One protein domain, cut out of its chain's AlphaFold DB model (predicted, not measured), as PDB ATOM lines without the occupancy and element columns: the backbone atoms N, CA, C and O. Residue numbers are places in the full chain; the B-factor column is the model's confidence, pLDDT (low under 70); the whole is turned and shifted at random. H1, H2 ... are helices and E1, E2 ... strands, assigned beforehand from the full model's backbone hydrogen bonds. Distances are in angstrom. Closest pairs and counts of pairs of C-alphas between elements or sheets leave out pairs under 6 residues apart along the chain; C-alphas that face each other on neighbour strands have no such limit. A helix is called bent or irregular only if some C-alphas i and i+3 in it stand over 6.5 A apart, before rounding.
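Overview. This is residues 74 to 185 of the 185 residues of an uncharacterized protein of Bradyrhizobium centrolobii (UniProt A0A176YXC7). Picture one strongly curled sheet of five strands, like part of a barrel, with H2 packed along one face over E1 and the kinked H1 grazing the sheet with residues 96 to 99. A long tail leads from E5 to the short H3, far from the sheet. The printed part has 112 residues with three named helices and five named strands, in the order E1 H1 E2 E3 H2 E4 E5 H3; the sheet, E2 E3 E1 E4 E5, is antiparallel and the class mixed. It is compact, with a radius of gyration of the C-alphas of 14.3 A and spans of 42 by 32 by 24 A.

Arrangement. After residues 74 to 89, find E1, residues 90 to 95. H1, residues 96 to 113, has a kink of 77 degrees near residue 103 and is irregular, C-alphas 101 and 104 being 8.5 A apart. E2, residues 119 to 125, forms a hairpin with E3, residues 129 to 135: N 130 and O 124 are 2.9 A apart. E3 also neighbours E1, with N 133 and O 92 2.9 A apart, and touches H1, closest at the C-alphas of Asp 96 and Trp 130, 5.4 A. H2, residues 138 to 147, is on the sheet at a height of 8.1 A, two layers, a helix on one face; it runs along E1 at 11 degrees on the local plane, closest at the C-alphas of Val 92 and Trp 145, 6.3 A. E4, residues 151 to 154, neighbours E1, with N 151 and O 93 2.8 A apart, and forms a hairpin with E5, residues 157 to 159, where N 159 and O 152 are 2.8 A apart. E1, H1, E2 and E3, H2, E4 are split strand-helix-strand units, their two strands running the same way with another between, each with a right-handed crossover. H1 and H2 are near each other, with 10 pairs of C-alphas within 10 A; H3, residues 181 to 184, is not on the sheet and touches no helix. Every O i to N i+4 pair is within hydrogen-bond range in H2, 12 of 14 in H1; H3 is too short for one.

Along the chain. Find C-alpha 90 at (24.265, -6.001, 22.473), where E1 begins its 17.2 A. H1 spans 22.1 A, E2 15.9 A, E3 20.1 A and H2 14.3 A; H3 ends at C-alpha 184, (47.821, -22.937, 3.102).

Size, cuts and confidence. The C-alphas of Ala 86 and Arg 185, the two farthest apart, are 44.6 A from each other. The printed part has no cut; the link from E5 to H3 is long, 21 residues, and the others are tight. Mean pLDDT of the printed part is 87.9; residues 177 to 185 are under 70.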
ATOM      1  N   GLY A  74      15.853   0.036  15.289       83.19
ATOM      2  CA  GLY A  74      16.118  -1.325  14.805       83.19
ATOM      3  C   GLY A  74      17.245  -2.081  15.527       83.19
ATOM      4  O   GLY A  74      17.265  -3.310  15.484       83.19
ATOM      5  N   PHE A  75      18.142  -1.393  16.243       89.50
ATOM      6  CA  PHE A  75      19.316  -1.999  16.891       89.50
ATOM      7  C   PHE A  75      19.121  -2.176  18.399       89.50
ATOM      8  O   PHE A  75      19.693  -1.466  19.222       89.50
ATOM      9  N   TYR A  76      18.281  -3.118  18.802       88.81
ATOM     10  CA  TYR A  76      17.910  -3.269  20.211       88.81
ATOM     11  C   TYR A  76      18.944  -4.067  21.019       88.81
ATOM     12  O   TYR A  76      19.609  -4.940  20.460       88.81
ATOM     13  N   PRO A  77      19.050  -3.839  22.343       90.69
ATOM     14  CA  PRO A  77      19.622  -4.823  23.255       90.69
ATOM     15  C   PRO A  77      19.075  -6.220  22.968       90.69
ATOM     16  O   PRO A  77      17.890  -6.371  22.657       90.69
ATOM     17  N   ARG A  78      19.905  -7.250  23.147       92.44
ATOM     18  CA  ARG A  78      19.486  -8.641  22.956       92.44
ATOM     19  C   ARG A  78      18.273  -8.978  23.829       92.44
ATOM     20  O   ARG A  78      17.396  -9.717  23.397       92.44
ATOM     21  N   GLY A  79      18.212  -8.420  25.042       84.88
ATOM     22  CA  GLY A  79      17.064  -8.495  25.955       84.88
ATOM     23  C   GLY A  79      16.876  -9.839  26.672       84.88
ATOM     24  O   GLY A  79      16.255  -9.865  27.727       84.88
ATOM     25  N   GLY A  80      17.441 -10.936  26.153       81.75
ATOM     26  CA  GLY A  80      17.398 -12.272  26.756       81.75
ATOM     27  C   GLY A  80      18.228 -13.299  25.976       81.75
ATOM     28  O   GLY A  80      18.881 -12.949  24.998       81.75
ATOM     29  N   GLY A  81      18.198 -14.565  26.396       82.12
ATOM     30  CA  GLY A  81      18.964 -15.660  25.786       82.12
ATOM     31  C   GLY A  81      20.139 -16.146  26.648       82.12
ATOM     32  O   GLY A  81      20.412 -15.575  27.710       82.12
ATOM     33  N   PRO A  82      20.825 -17.227  26.235       82.81
ATOM     34  CA  PRO A  82      21.960 -17.763  26.976       82.81
ATOM     35  C   PRO A  82      23.094 -16.742  27.119       82.81
ATOM     36  O   PRO A  82      23.376 -15.980  26.200       82.81
ATOM     37  N   ARG A  83      23.785 -16.768  28.266       81.50
ATOM     38  CA  ARG A  83      25.045 -16.032  28.505       81.50
ATOM     39  C   ARG A  83      24.958 -14.503  28.348       81.50
ATOM     40  O   ARG A  83      25.986 -13.856  28.191       81.50
ATOM     41  N   VAL A  84      23.761 -13.921  28.447       86.38
ATOM     42  CA  VAL A  84      23.579 -12.463  28.412       86.38
ATOM     43  C   VAL A  84      24.071 -11.814  29.694       86.38
ATOM     44  O   VAL A  84      23.787 -12.276  30.800       86.38
ATOM     45  N   ARG A  85      24.757 -10.685  29.533       85.56
ATOM     46  CA  ARG A  85      25.217  -9.849  30.635       85.56
ATOM     47  C   ARG A  85      24.612  -8.454  30.547       85.56
ATOM     48  O   ARG A  85      24.580  -7.849  29.478       85.56
ATOM     49  N   ALA A  86      24.170  -7.920  31.685       82.81
ATOM     50  CA  ALA A  86      23.560  -6.592  31.745       82.81
ATOM     51  C   ALA A  86      24.533  -5.468  31.330       82.81
ATOM     52  O   ALA A  86      24.108  -4.480  30.739       82.81
ATOM     53  N   ASP A  87      25.838  -5.635  31.581       82.19
ATOM     54  CA  ASP A  87      26.891  -4.690  31.181       82.19
ATOM     55  C   ASP A  87      27.308  -4.811  29.703       82.19
ATOM     56  O   ASP A  87      28.088  -3.993  29.207       82.19
ATOM     57  N   ARG A  88      26.817  -5.831  28.987       89.50
ATOM     58  CA  ARG A  88      27.109  -6.099  27.567       89.50
ATOM     59  C   ARG A  88      25.832  -6.499  26.826       89.50
ATOM     60  O   ARG A  88      25.673  -7.649  26.427       89.50
ATOM     61  N   PRO A  89      24.877  -5.567  26.685       92.19
ATOM     62  CA  PRO A  89      23.525  -5.915  26.272       92.19
ATOM     63  C   PRO A  89      23.394  -6.232  24.774       92.19
ATOM     64  O   PRO A  89      22.407  -6.849  24.375       92.19
ATOM     65  N   TYR A  90      24.351  -5.842  23.929       94.44
ATOM     66  CA  TYR A  90      24.265  -6.001  22.473       94.44
ATOM     67  C   TYR A  90      25.042  -7.221  22.004       94.44
ATOM     68  O   TYR A  90      26.145  -7.471  22.483       94.44
ATOM     69  N   HIS A  91      24.463  -7.977  21.075       96.75
ATOM     70  CA  HIS A  91      25.063  -9.210  20.588       96.75
ATOM     71  C   HIS A  91      24.929  -9.324  19.077       96.75
ATOM     72  O   HIS A  91      23.870  -9.043  18.512       96.75
ATOM     73  N   VAL A  92      26.008  -9.776  18.448       97.00
ATOM     74  CA  VAL A  92      26.078 -10.030  17.009       97.00
ATOM     75  C   VAL A  92      26.670 -11.414  16.803       97.00
ATOM     76  O   VAL A  92      27.652 -11.773  17.454       97.00
ATOM     77  N   ALA A  93      26.072 -12.194  15.913       97.06
ATOM     78  CA  ALA A  93      26.574 -13.501  15.533       97.06
ATOM     79  C   ALA A  93      27.291 -13.434  14.182       97.06
ATOM     80  O   ALA A  93      26.773 -12.825  13.247       97.06
ATOM     81  N   LEU A  94      28.457 -14.072  14.077       97.62
ATOM     82  CA  LEU A  94      29.135 -14.321  12.801       97.62
ATOM     83  C   LEU A  94      29.128 -15.817  12.496       97.62
ATOM     84  O   LEU A  94      29.163 -16.639  13.417       97.62
ATOM     85  N   GLU A  95      29.104 -16.180  11.220       97.38
ATOM     86  CA  GLU A  95      29.181 -17.580  10.810       97.38
ATOM     87  C   GLU A  95      30.591 -18.141  11.076       97.38
ATOM     88  O   GLU A  95      31.600 -17.510  10.765       97.38
ATOM     89  N   ASP A  96      30.684 -19.346  11.646       96.75
ATOM     90  CA  ASP A  96      31.942 -20.009  12.024       96.75
ATOM     91  C   ASP A  96      32.875 -20.184  10.822       96.75
ATOM     92  O   ASP A  96      34.087 -20.015  10.953       96.75
ATOM     93  N   ARG A  97      32.317 -20.467   9.638       95.44
ATOM     94  CA  ARG A  97      33.094 -20.585   8.403       95.44
ATOM     95  C   ARG A  97      33.704 -19.246   7.989       95.44
ATOM     96  O   ARG A  97      34.914 -19.191   7.783       95.44
ATOM     97  N   TYR A  98      32.901 -18.182   7.951       95.62
ATOM     98  CA  TYR A  98      33.373 -16.825   7.667       95.62
ATOM     99  C   TYR A  98      34.485 -16.409   8.640       95.62
ATOM    100  O   TYR A  98      35.540 -15.940   8.223       95.62
ATOM    101  N   ILE A  99      34.307 -16.667   9.940       95.12
ATOM    102  CA  ILE A  99      35.327 -16.356  10.950       95.12
ATOM    103  C   ILE A  99      36.650 -17.061  10.642       95.12
ATOM    104  O   ILE A  99      37.700 -16.435  10.738       95.12
ATOM    105  N   ARG A 100      36.628 -18.352  10.289       94.00
ATOM    106  CA  ARG A 100      37.856 -19.110   9.990       94.00
ATOM    107  C   ARG A 100      38.564 -18.603   8.741       94.00
ATOM    108  O   ARG A 100      39.789 -18.584   8.718       94.00
ATOM    109  N   GLU A 101      37.805 -18.216   7.721       94.62
ATOM    110  CA  GLU A 101      38.344 -17.702   6.457       94.62
ATOM    111  C   GLU A 101      38.899 -16.271   6.609       94.62
ATOM    112  O   GLU A 101      39.867 -15.917   5.938       94.62
ATOM    113  N   HIS A 102      38.348 -15.472   7.533       94.12
ATOM    114  CA  HIS A 102      38.673 -14.049   7.706       94.12
ATOM    115  C   HIS A 102      39.311 -13.693   9.061       94.12
ATOM    116  O   HIS A 102      39.400 -12.511   9.399       94.12
ATOM    117  N   TRP A 103      39.763 -14.676   9.850       93.12
ATOM    118  CA  TRP A 103      40.190 -14.466  11.243       93.12
ATOM    119  C   TRP A 103      41.216 -13.338  11.400       93.12
ATOM    120  O   TRP A 103      41.007 -12.420  12.196       93.12
ATOM    121  N   ASP A 104      42.297 -13.382  10.618       92.12
ATOM    122  CA  ASP A 104      43.385 -12.404  10.714       92.12
ATOM    123  C   ASP A 104      42.917 -10.990  10.343       92.12
ATOM    124  O   ASP A 104      43.306 -10.015  10.990       92.12
ATOM    125  N   GLU A 105      42.042 -10.873   9.340       92.62
ATOM    126  CA  GLU A 105      41.464  -9.598   8.910       92.62
ATOM    127  C   GLU A 105      40.533  -9.021   9.984       92.62
ATOM    128  O   GLU A 105      40.671  -7.849  10.345       92.62
ATOM    129  N   ILE A 106      39.620  -9.837  10.531       94.50
ATOM    130  CA  ILE A 106      38.713  -9.432  11.614       94.50
ATOM    131  C   ILE A 106      39.532  -8.959  12.815       94.50
ATOM    132  O   ILE A 106      39.308  -7.861  13.328       94.50
ATOM    133  N   TYR A 107      40.512  -9.759  13.242       93.50
ATOM    134  CA  TYR A 107      41.357  -9.437  14.386       93.50
ATOM    135  C   TYR A 107      42.119  -8.120  14.178       93.50
ATOM    136  O   TYR A 107      42.104  -7.248  15.055       93.50
ATOM    137  N   ALA A 108      42.743  -7.936  13.011       93.12
ATOM    138  CA  ALA A 108      43.491  -6.726  12.687       93.12
ATOM    139  C   ALA A 108      42.589  -5.481  12.611       93.12
ATOM    140  O   ALA A 108      42.922  -4.452  13.204       93.12
ATOM    141  N   LEU A 109      41.431  -5.571  11.944       93.88
ATOM    142  CA  LEU A 109      40.471  -4.466  11.837       93.88
ATOM    143  C   LEU A 109      39.902  -4.065  13.192       93.88
ATOM    144  O   LEU A 109      39.860  -2.870  13.503       93.88
ATOM    145  N   CYS A 110      39.493  -5.044  14.002       94.06
ATOM    146  CA  CYS A 110      38.980  -4.791  15.341       94.06
ATOM    147  C   CYS A 110      40.039  -4.092  16.195       94.06
ATOM    148  O   CYS A 110      39.761  -3.062  16.808       94.06
ATOM    149  N   ARG A 111      41.290  -4.569  16.165       89.81
ATOM    150  CA  ARG A 111      42.390  -3.951  16.914       89.81
ATOM    151  C   ARG A 111      42.691  -2.524  16.448       89.81
ATOM    152  O   ARG A 111      42.801  -1.634  17.291       89.81
ATOM    153  N   LEU A 112      42.785  -2.285  15.137       88.44
ATOM    154  CA  LEU A 112      43.051  -0.958  14.563       88.44
ATOM    155  C   LEU A 112      41.980   0.066  14.963       88.44
ATOM    156  O   LEU A 112      42.286   1.227  15.241       88.44
ATOM    157  N   ASN A 113      40.724  -0.374  15.006       88.12
ATOM    158  CA  ASN A 113      39.580   0.480  15.298       88.12
ATOM    159  C   ASN A 113      39.174   0.482  16.775       88.12
ATOM    160  O   ASN A 113      38.215   1.156  17.136       88.12
ATOM    161  N   SER A 114      39.914  -0.230  17.637       90.38
ATOM    162  CA  SER A 114      39.557  -0.419  19.052       90.38
ATOM    163  C   SER A 114      38.145  -0.994  19.243       90.38
ATOM    164  O   SER A 114      37.479  -0.693  20.231       90.38
ATOM    165  N   LEU A 115      37.704  -1.822  18.296       92.31
ATOM    166  CA  LEU A 115      36.422  -2.506  18.323       92.31
ATOM    167  C   LEU A 115      36.543  -3.775  19.186       92.31
ATOM    168  O   LEU A 115      37.441  -4.588  18.939       92.31
ATOM    169  N   PRO A 116      35.679  -3.977  20.195       91.25
ATOM    170  CA  PRO A 116      35.684  -5.203  20.986       91.25
ATOM    171  C   PRO A 116      35.424  -6.439  20.114       91.25
ATOM    172  O   PRO A 116      34.502  -6.444  19.307       91.25
ATOM    173  N   PHE A 117      36.194  -7.508  20.312       92.62
ATOM    174  CA  PHE A 117      35.995  -8.794  19.632       92.62
ATOM    175  C   PHE A 117      35.862  -9.916  20.668       92.62
ATOM    176  O   PHE A 117      36.681 -10.826  20.765       92.62
ATOM    177  N   ASN A 118      34.843  -9.787  21.521       92.38
ATOM    178  CA  ASN A 118      34.649 -10.641  22.690       92.38
ATOM    179  C   ASN A 118      33.642 -11.751  22.381       92.38
ATOM    180  O   ASN A 118      32.443 -11.486  22.313       92.38
ATOM    181  N   ALA A 119      34.114 -12.984  22.208       92.56
ATOM    182  CA  ALA A 119      33.235 -14.137  22.040       92.56
ATOM    183  C   ALA A 119      32.571 -14.517  23.374       92.56
ATOM    184  O   ALA A 119      33.237 -14.580  24.408       92.56
ATOM    185  N   THR A 120      31.279 -14.842  23.352       93.25
ATOM    186  CA  THR A 120      30.549 -15.331  24.542       93.25
ATOM    187  C   THR A 120      30.763 -16.830  24.790       93.25
ATOM    188  O   THR A 120      30.419 -17.360  25.851       93.25
ATOM    189  N   GLY A 121      31.294 -17.537  23.785       92.69
ATOM    190  CA  GLY A 121      31.354 -19.000  23.727       92.69
ATOM    191  C   GLY A 121      30.022 -19.660  23.353       92.69
ATOM    192  O   GLY A 121      29.960 -20.883  23.256       92.69
ATOM    193  N   GLU A 122      28.959 -18.881  23.138       94.06
ATOM    194  CA  GLU A 122      27.681 -19.386  22.640       94.06
ATOM    195  C   GLU A 122      27.780 -19.776  21.163       94.06
ATOM    196  O   GLU A 122      28.454 -19.117  20.363       94.06
ATOM    197  N   VAL A 123      27.078 -20.855  20.820       94.62
ATOM    198  CA  VAL A 123      26.979 -21.385  19.462       94.62
ATOM    199  C   VAL A 123      25.511 -21.559  19.113       94.62
ATOM    200  O   VAL A 123      24.789 -22.231  19.849       94.62
ATOM    201  N   ILE A 124      25.085 -20.983  17.992       94.19
ATOM    202  CA  ILE A 124      23.728 -21.136  17.458       94.19
ATOM    203  C   ILE A 124      23.810 -22.010  16.205       94.19
ATOM    204  O   ILE A 124      24.592 -21.724  15.298       94.19
ATOM    205  N   GLN A 125      23.024 -23.086  16.169       94.19
ATOM    206  CA  GLN A 125      22.892 -23.970  15.010       94.19
ATOM    207  C   GLN A 125      21.568 -23.660  14.311       94.19
ATOM    208  O   GLN A 125      20.518 -24.128  14.740       94.19
ATOM    209  N   ASN A 126      21.615 -22.809  13.288       87.50
ATOM    210  CA  ASN A 126      20.445 -22.382  12.522       87.50
ATOM    211  C   ASN A 126      20.902 -22.003  11.107       87.50
ATOM    212  O   ASN A 126      21.547 -20.965  10.948       87.50
ATOM    213  N   ASP A 127      20.658 -22.888  10.134       88.06
ATOM    214  CA  ASP A 127      21.196 -22.800   8.765       88.06
ATOM    215  C   ASP A 127      22.681 -22.400   8.733       88.06
ATOM    216  O   ASP A 127      23.096 -21.439   8.090       88.06
ATOM    217  N   GLY A 128      23.486 -23.129   9.511       92.56
ATOM    218  CA  GLY A 128      24.905 -22.854   9.725       92.56
ATOM    219  C   GLY A 128      25.294 -22.930  11.199       92.56
ATOM    220  O   GLY A 128      24.460 -23.167  12.080       92.56
ATOM    221  N   VAL A 129      26.584 -22.738  11.472       96.81
ATOM    222  CA  VAL A 129      27.134 -22.666  12.833       96.81
ATOM    223  C   VAL A 129      27.543 -21.228  13.092       96.81
ATOM    224  O   VAL A 129      28.414 -20.709  12.407       96.81
ATOM    225  N   TRP A 130      26.943 -20.594  14.090       96.75
ATOM    226  CA  TRP A 130      27.133 -19.174  14.368       96.75
ATOM    227  C   TRP A 130      27.773 -18.961  15.737       96.75
ATOM    228  O   TRP A 130      27.357 -19.577  16.721       96.75
ATOM    229  N   ARG A 131      28.773 -18.080  15.814       96.69
ATOM    230  CA  ARG A 131      29.455 -17.686  17.056       96.69
ATOM    231  C   ARG A 131      28.994 -16.307  17.486       96.69
ATOM    232  O   ARG A 131      28.991 -15.380  16.679       96.69
ATOM    233  N   VAL A 132      28.632 -16.175  18.757       96.94
ATOM    234  CA  VAL A 132      28.074 -14.934  19.300       96.94
ATOM    235  C   VAL A 132      29.152 -14.085  19.968       96.94
ATOM    236  O   VAL A 132      29.957 -14.581  20.761       96.94
ATOM    237  N   TYR A 133      29.119 -12.788  19.678       97.25
ATOM    238  CA  TYR A 133      29.985 -11.766  20.254       97.25
ATOM    239  C   TYR A 133      29.160 -10.736  21.018       97.25
ATOM    240  O   TYR A 133      28.065 -10.378  20.583       97.25
ATOM    241  N   GLU A 134      29.683 -10.266  22.151       95.88
ATOM    242  CA  GLU A 134      28.996  -9.338  23.055       95.88
ATOM    243  C   GLU A 134      29.653  -7.952  23.096       95.88
ATOM    244  O   GLU A 134      30.880  -7.805  23.073       95.88
ATOM    245  N   PHE A 135      28.819  -6.922  23.227       94.62
ATOM    246  CA  PHE A 135      29.239  -5.528  23.212       94.62
ATOM    247  C   PHE A 135      28.532  -4.736  24.310       94.62
ATOM    248  O   PHE A 135      27.314  -4.810  24.493       94.62
ATOM    249  N   THR A 136      29.307  -3.912  25.015       89.31
ATOM    250  CA  THR A 136      28.775  -2.897  25.937       89.31
ATOM    251  C   THR A 136      28.049  -1.793  25.176       89.31
ATOM    252  O   THR A 136      27.027  -1.288  25.634       89.31
ATOM    253  N   TRP A 137      28.554  -1.425  23.999       86.12
ATOM    254  CA  TRP A 137      28.122  -0.231  23.286       86.12
ATOM    255  C   TRP A 137      27.419  -0.573  21.977       86.12
ATOM    256  O   TRP A 137      27.915  -1.375  21.189       86.12
ATOM    257  N   GLN A 138      26.272   0.075  21.743       89.75
ATOM    258  CA  GLN A 138      25.440  -0.161  20.562       89.75
ATOM    259  C   GLN A 138      26.229   0.104  19.278       89.75
ATOM    260  O   GLN A 138      26.212  -0.720  18.375       89.75
ATOM    261  N   MET A 139      26.963   1.221  19.210       87.44
ATOM    262  CA  MET A 139      27.723   1.582  18.013       87.44
ATOM    263  C   MET A 139      28.817   0.579  17.660       87.44
ATOM    264  O   MET A 139      28.970   0.257  16.485       87.44
ATOM    265  N   ASP A 140      29.522   0.037  18.652       92.75
ATOM    266  CA  ASP A 140      30.536  -0.990  18.409       92.75
ATOM    267  C   ASP A 140      29.893  -2.240  17.793       92.75
ATOM    268  O   ASP A 140      30.373  -2.767  16.792       92.75
ATOM    269  N   ALA A 141      28.748  -2.666  18.333       94.81
ATOM    270  CA  ALA A 141      27.995  -3.784  17.782       94.81
ATOM    271  C   ALA A 141      27.508  -3.503  16.350       94.81
ATOM    272  O   ALA A 141      27.591  -4.385  15.503       94.81
ATOM    273  N   ILE A 142      27.029  -2.288  16.055       93.88
ATOM    274  CA  ILE A 142      26.560  -1.910  14.711       93.88
ATOM    275  C   ILE A 142      27.719  -1.906  13.712       93.88
ATOM    276  O   ILE A 142      27.575  -2.436  12.617       93.88
ATOM    277  N   LEU A 143      28.871  -1.336  14.075       93.62
ATOM    278  CA  LEU A 143      30.051  -1.310  13.207       93.62
ATOM    279  C   LEU A 143      30.595  -2.716  12.951       93.62
ATOM    280  O   LEU A 143      31.004  -3.026  11.833       93.62
ATOM    281  N   PHE A 144      30.579  -3.570  13.974       96.06
ATOM    282  CA  PHE A 144      30.958  -4.971  13.851       96.06
ATOM    283  C   PHE A 144      29.997  -5.737  12.935       96.06
ATOM    284  O   PHE A 144      30.431  -6.418  12.008       96.06
ATOM    285  N   TRP A 145      28.690  -5.582  13.163       95.81
ATOM    286  CA  TRP A 145      27.628  -6.166  12.346       95.81
ATOM    287  C   TRP A 145      27.747  -5.762  10.875       95.81
ATOM    288  O   TRP A 145      27.747  -6.631  10.005       95.81
ATOM    289  N   ASP A 146      27.912  -4.465  10.614       94.25
ATOM    290  CA  ASP A 146      27.989  -3.904   9.266       94.25
ATOM    291  C   ASP A 146      29.235  -4.372   8.506       94.25
ATOM    292  O   ASP A 146      29.172  -4.634   7.306       94.25
ATOM    293  N   ARG A 147      30.379  -4.492   9.195       94.81
ATOM    294  CA  ARG A 147      31.649  -4.831   8.543       94.81
ATOM    295  C   ARG A 147      31.790  -6.315   8.207       94.81
ATOM    296  O   ARG A 147      32.430  -6.622   7.199       94.81
ATOM    297  N   PHE A 148      31.274  -7.200   9.061       94.50
ATOM    298  CA  PHE A 148      31.638  -8.624   9.083       94.50
ATOM    299  C   PHE A 148      30.474  -9.571   8.762       94.50
ATOM    300  O   PHE A 148      30.429 -10.680   9.282       94.50
ATOM    301  N   GLU A 149      29.511  -9.136   7.944       91.19
ATOM    302  CA  GLU A 149      28.326  -9.933   7.576       91.19
ATOM    303  C   GLU A 149      27.543 -10.468   8.788       91.19
ATOM    304  O   GLU A 149      26.962 -11.557   8.766       91.19
ATOM    305  N   GLY A 150      27.514  -9.693   9.872       93.75
ATOM    306  CA  GLY A 150      26.936 -10.145  11.125       93.75
ATOM    307  C   GLY A 150      25.422 -10.340  11.068       93.75
ATOM    308  O   GLY A 150      24.704  -9.806  10.218       93.75
ATOM    309  N   ARG A 151      24.906 -11.087  12.039       95.69
ATOM    310  CA  ARG A 151      23.475 -11.201  12.337       95.69
ATOM    311  C   ARG A 151      23.209 -10.589  13.697       95.69
ATOM    312  O   ARG A 151      23.817 -10.991  14.688       95.69
ATOM    313  N   TRP A 152      22.333  -9.591  13.749       96.31
ATOM    314  CA  TRP A 152      21.948  -8.986  15.020       96.31
ATOM    315  C   TRP A 152      21.106  -9.981  15.819       96.31
ATOM    316  O   TRP A 152      20.303 -10.698  15.230       96.31
ATOM    317  N   LEU A 153      21.258 -10.036  17.142       95.25
ATOM    318  CA  LEU A 153      20.473 -10.948  17.978       95.25
ATOM    319  C   LEU A 153      19.426 -10.210  18.811       95.25
ATOM    320  O   LEU A 153      19.736  -9.249  19.516       95.25
ATOM    321  N   ARG A 154      18.196 -10.737  18.799       92.62
ATOM    322  CA  ARG A 154      17.121 -10.385  19.736       92.62
ATOM    323  C   ARG A 154      16.588 -11.675  20.360       92.62
ATOM    324  O   ARG A 154      16.066 -12.538  19.667       92.62
ATOM    325  N   GLY A 155      16.770 -11.839  21.668       90.56
ATOM    326  CA  GLY A 155      16.582 -13.127  22.334       90.56
ATOM    327  C   GLY A 155      17.530 -14.187  21.760       90.56
ATOM    328  O   GLY A 155      18.751 -14.074  21.884       90.56
ATOM    329  N   THR A 156      16.970 -15.210  21.122       88.94
ATOM    330  CA  THR A 156      17.712 -16.280  20.428       88.94
ATOM    331  C   THR A 156      17.605 -16.200  18.904       88.94
ATOM    332  O   THR A 156      18.120 -17.074  18.214       88.94
ATOM    333  N   GLU A 157      16.944 -15.172  18.375       92.69
ATOM    334  CA  GLU A 157      16.620 -15.053  16.955       92.69
ATOM    335  C   GLU A 157      17.532 -14.057  16.239       92.69
ATOM    336  O   GLU A 157      17.940 -13.034  16.806       92.69
ATOM    337  N   PHE A 158      17.811 -14.345  14.966       95.25
ATOM    338  CA  PHE A 158      18.487 -13.413  14.074       95.25
ATOM    339  C   PHE A 158      17.528 -12.312  13.631       95.25
ATOM    340  O   PHE A 158      16.427 -12.563  13.147       95.25
ATOM    341  N   HIS A 159      17.991 -11.080  13.766       93.06
ATOM    342  CA  HIS A 159      17.311  -9.867  13.367       93.06
ATOM    343  C   HIS A 159      18.152  -9.134  12.317       93.06
ATOM    344  O   HIS A 159      19.386  -9.151  12.358       93.06
ATOM    345  N   TYR A 160      17.474  -8.469  11.387       91.88
ATOM    346  CA  TYR A 160      18.077  -7.853  10.206       91.88
ATOM    347  C   TYR A 160      17.717  -6.369  10.171       91.88
ATOM    348  O   TYR A 160      16.818  -5.967   9.434       91.88
ATOM    349  N   PRO A 161      18.343  -5.554  11.033       91.69
ATOM    350  CA  PRO A 161      18.104  -4.122  11.022       91.69
ATOM    351  C   PRO A 161      18.618  -3.502   9.717       91.69
ATOM    352  O   PRO A 161      19.602  -3.964   9.139       91.69
ATOM    353  N   GLU A 162      17.971  -2.432   9.263       90.88
ATOM    354  CA  GLU A 162      18.448  -1.670   8.110       90.88
ATOM    355  C   GLU A 162      19.741  -0.924   8.451       90.88
ATOM    356  O   GLU A 162      19.903  -0.375   9.549       90.88
ATOM    357  N   ARG A 163      20.675  -0.880   7.495       88.56
ATOM    358  CA  ARG A 163      21.918  -0.123   7.651       88.56
ATOM    359  C   ARG A 163      21.588   1.374   7.739       88.56
ATOM    360  O   ARG A 163      21.030   1.918   6.790       88.56
ATOM    361  N   PRO A 164      21.988   2.079   8.810       84.75
ATOM    362  CA  PRO A 164      21.749   3.515   8.902       84.75
ATOM    363  C   PRO A 164      22.549   4.295   7.850       84.75
ATOM    364  O   PRO A 164      23.748   4.056   7.686       84.75
ATOM    365  N   GLU A 165      21.926   5.291   7.216       80.44
ATOM    366  CA  GLU A 165      22.533   6.087   6.134       80.44
ATOM    367  C   GLU A 165      23.836   6.792   6.544       80.44
ATOM    368  O   GLU A 165      24.788   6.879   5.775       80.44
ATOM    369  N   ASN A 166      23.912   7.269   7.787       79.19
ATOM    370  CA  ASN A 166      25.048   8.019   8.324       79.19
ATOM    371  C   ASN A 166      25.967   7.161   9.215       79.19
ATOM    372  O   ASN A 166      26.515   7.637  10.217       79.19
ATOM    373  N   LEU A 167      26.085   5.864   8.925       82.19
ATOM    374  CA  LEU A 167      27.001   4.983   9.643       82.19
ATOM    375  C   LEU A 167      28.460   5.303   9.263       82.19
ATOM    376  O   LEU A 167      28.816   5.156   8.093       82.19
ATOM    377  N   PRO A 168      29.317   5.729  10.216       79.56
ATOM    378  CA  PRO A 168      30.733   5.918   9.927       79.56
ATOM    379  C   PRO A 168      31.381   4.587   9.537       79.56
ATOM    380  O   PRO A 168      31.001   3.531  10.036       79.56
ATOM    381  N   SER A 169      32.377   4.633   8.657       82.06
ATOM    382  CA  SER A 169      33.147   3.445   8.282       82.06
ATOM    383  C   SER A 169      34.324   3.227   9.231       82.06
ATOM    384  O   SER A 169      34.939   4.183   9.708       82.06
ATOM    385  N   LEU A 170      34.662   1.960   9.473       85.19
ATOM    386  CA  LEU A 170      35.907   1.599  10.146       85.19
ATOM    387  C   LEU A 170      37.109   2.037   9.301       85.19
ATOM    388  O   LEU A 170      37.061   1.996   8.070       85.19
ATOM    389  N   LYS A 171      38.204   2.414   9.964       86.19
ATOM    390  CA  LYS A 171      39.484   2.656   9.296       86.19
ATOM    391  C   LYS A 171      39.890   1.393   8.533       86.19
ATOM    392  O   LYS A 171      39.901   0.315   9.145       86.19
ATOM    393  N   PRO A 172      40.214   1.508   7.236       88.44
ATOM    394  CA  PRO A 172      40.638   0.369   6.440       88.44
ATOM    395  C   PRO A 172      42.045  -0.081   6.852       88.44
ATOM    396  O   PRO A 172      42.833   0.705   7.379       88.44
ATOM    397  N   LEU A 173      42.376  -1.344   6.582       85.19
ATOM    398  CA  LEU A 173      43.755  -1.820   6.669       85.19
ATOM    399  C   LEU A 173      44.505  -1.388   5.402       85.19
ATOM    400  O   LEU A 173      44.291  -1.945   4.326       85.19
ATOM    401  N   GLU A 174      45.375  -0.387   5.515       83.50
ATOM    402  CA  GLU A 174      46.258   0.010   4.413       83.50
ATOM    403  C   GLU A 174      47.326  -1.068   4.167       83.50
ATOM    404  O   GLU A 174      47.932  -1.580   5.108       83.50
ATOM    405  N   ASN A 175      47.565  -1.416   2.897       75.56
ATOM    406  CA  ASN A 175      48.577  -2.393   2.465       75.56
ATOM    407  C   ASN A 175      48.423  -3.817   3.045       75.56
ATOM    408  O   ASN A 175      49.398  -4.566   3.112       75.56
ATOM    409  N   TRP A 176      47.209  -4.219   3.441       72.12
ATOM    410  CA  TRP A 176      46.957  -5.580   3.924       72.12
ATOM    411  C   TRP A 176      47.129  -6.609   2.797       72.12
ATOM    412  O   TRP A 176      46.517  -6.448   1.732       72.12
ATOM    413  N   PRO A 177      47.929  -7.675   2.992       67.44
ATOM    414  CA  PRO A 177      48.038  -8.730   2.001       67.44
ATOM    415  C   PRO A 177      46.661  -9.373   1.834       67.44
ATOM    416  O   PRO A 177      46.082  -9.889   2.787       67.44
ATOM    417  N   LYS A 178      46.115  -9.328   0.614       60.72
ATOM    418  CA  LYS A 178      44.874 -10.046   0.306       60.72
ATOM    419  C   LYS A 178      45.090 -11.515   0.662       60.72
ATOM    420  O   LYS A 178      46.044 -12.121   0.169       60.72
ATOM    421  N   PHE A 179      44.230 -12.058   1.522       57.94
ATOM    422  CA  PHE A 179      44.256 -13.470   1.880       57.94
ATOM    423  C   PHE A 179      44.268 -14.307   0.594       57.94
ATOM    424  O   PHE A 179      43.367 -14.199  -0.239       57.94
ATOM    425  N   ASN A 180      45.331 -15.089   0.398       56.44
ATOM    426  CA  ASN A 180      45.449 -16.004  -0.726       56.44
ATOM    427  C   ASN A 180      45.287 -17.429  -0.189       56.44
ATOM    428  O   ASN A 180      46.231 -17.951   0.412       56.44
ATOM    429  N   PRO A 181      44.142 -18.092  -0.427       52.00
ATOM    430  CA  PRO A 181      43.896 -19.445   0.069       52.00
ATOM    431  C   PRO A 181      44.897 -20.489  -0.463       52.00
ATOM    432  O   PRO A 181      44.954 -21.601   0.051       52.00
ATOM    433  N   ARG A 182      45.730 -20.153  -1.462       54.16
ATOM    434  CA  ARG A 182      46.830 -21.013  -1.941       54.16
ATOM    435  C   ARG A 182      48.048 -21.059  -1.012       54.16
ATOM    436  O   ARG A 182      48.872 -21.949  -1.189       54.16
ATOM    437  N   ASN A 183      48.158 -20.147  -0.045       55.91
ATOM    438  CA  ASN A 183      49.283 -20.092   0.899       55.91
ATOM    439  C   ASN A 183      49.155 -21.095   2.066       55.91
ATOM    440  O   ASN A 183      50.043 -21.153   2.906       55.91
ATOM    441  N   LEU A 184      48.067 -21.872   2.118       48.56
ATOM    442  CA  LEU A 184      47.821 -22.937   3.102       48.56
ATOM    443  C   LEU A 184      48.246 -24.336   2.603       48.56
ATOM    444  O   LEU A 184      47.788 -25.337   3.149       48.56
ATOM    445  N   ARG A 185      49.058 -24.417   1.540       38.38
ATOM    446  CA  ARG A 185      49.608 -25.688   1.042       38.38
ATOM    447  C   ARG A 185      50.864 -26.102   1.788       38.38
ATOM    448  O   ARG A 185      51.732 -25.225   1.982       38.38
TER     449      ARG A 185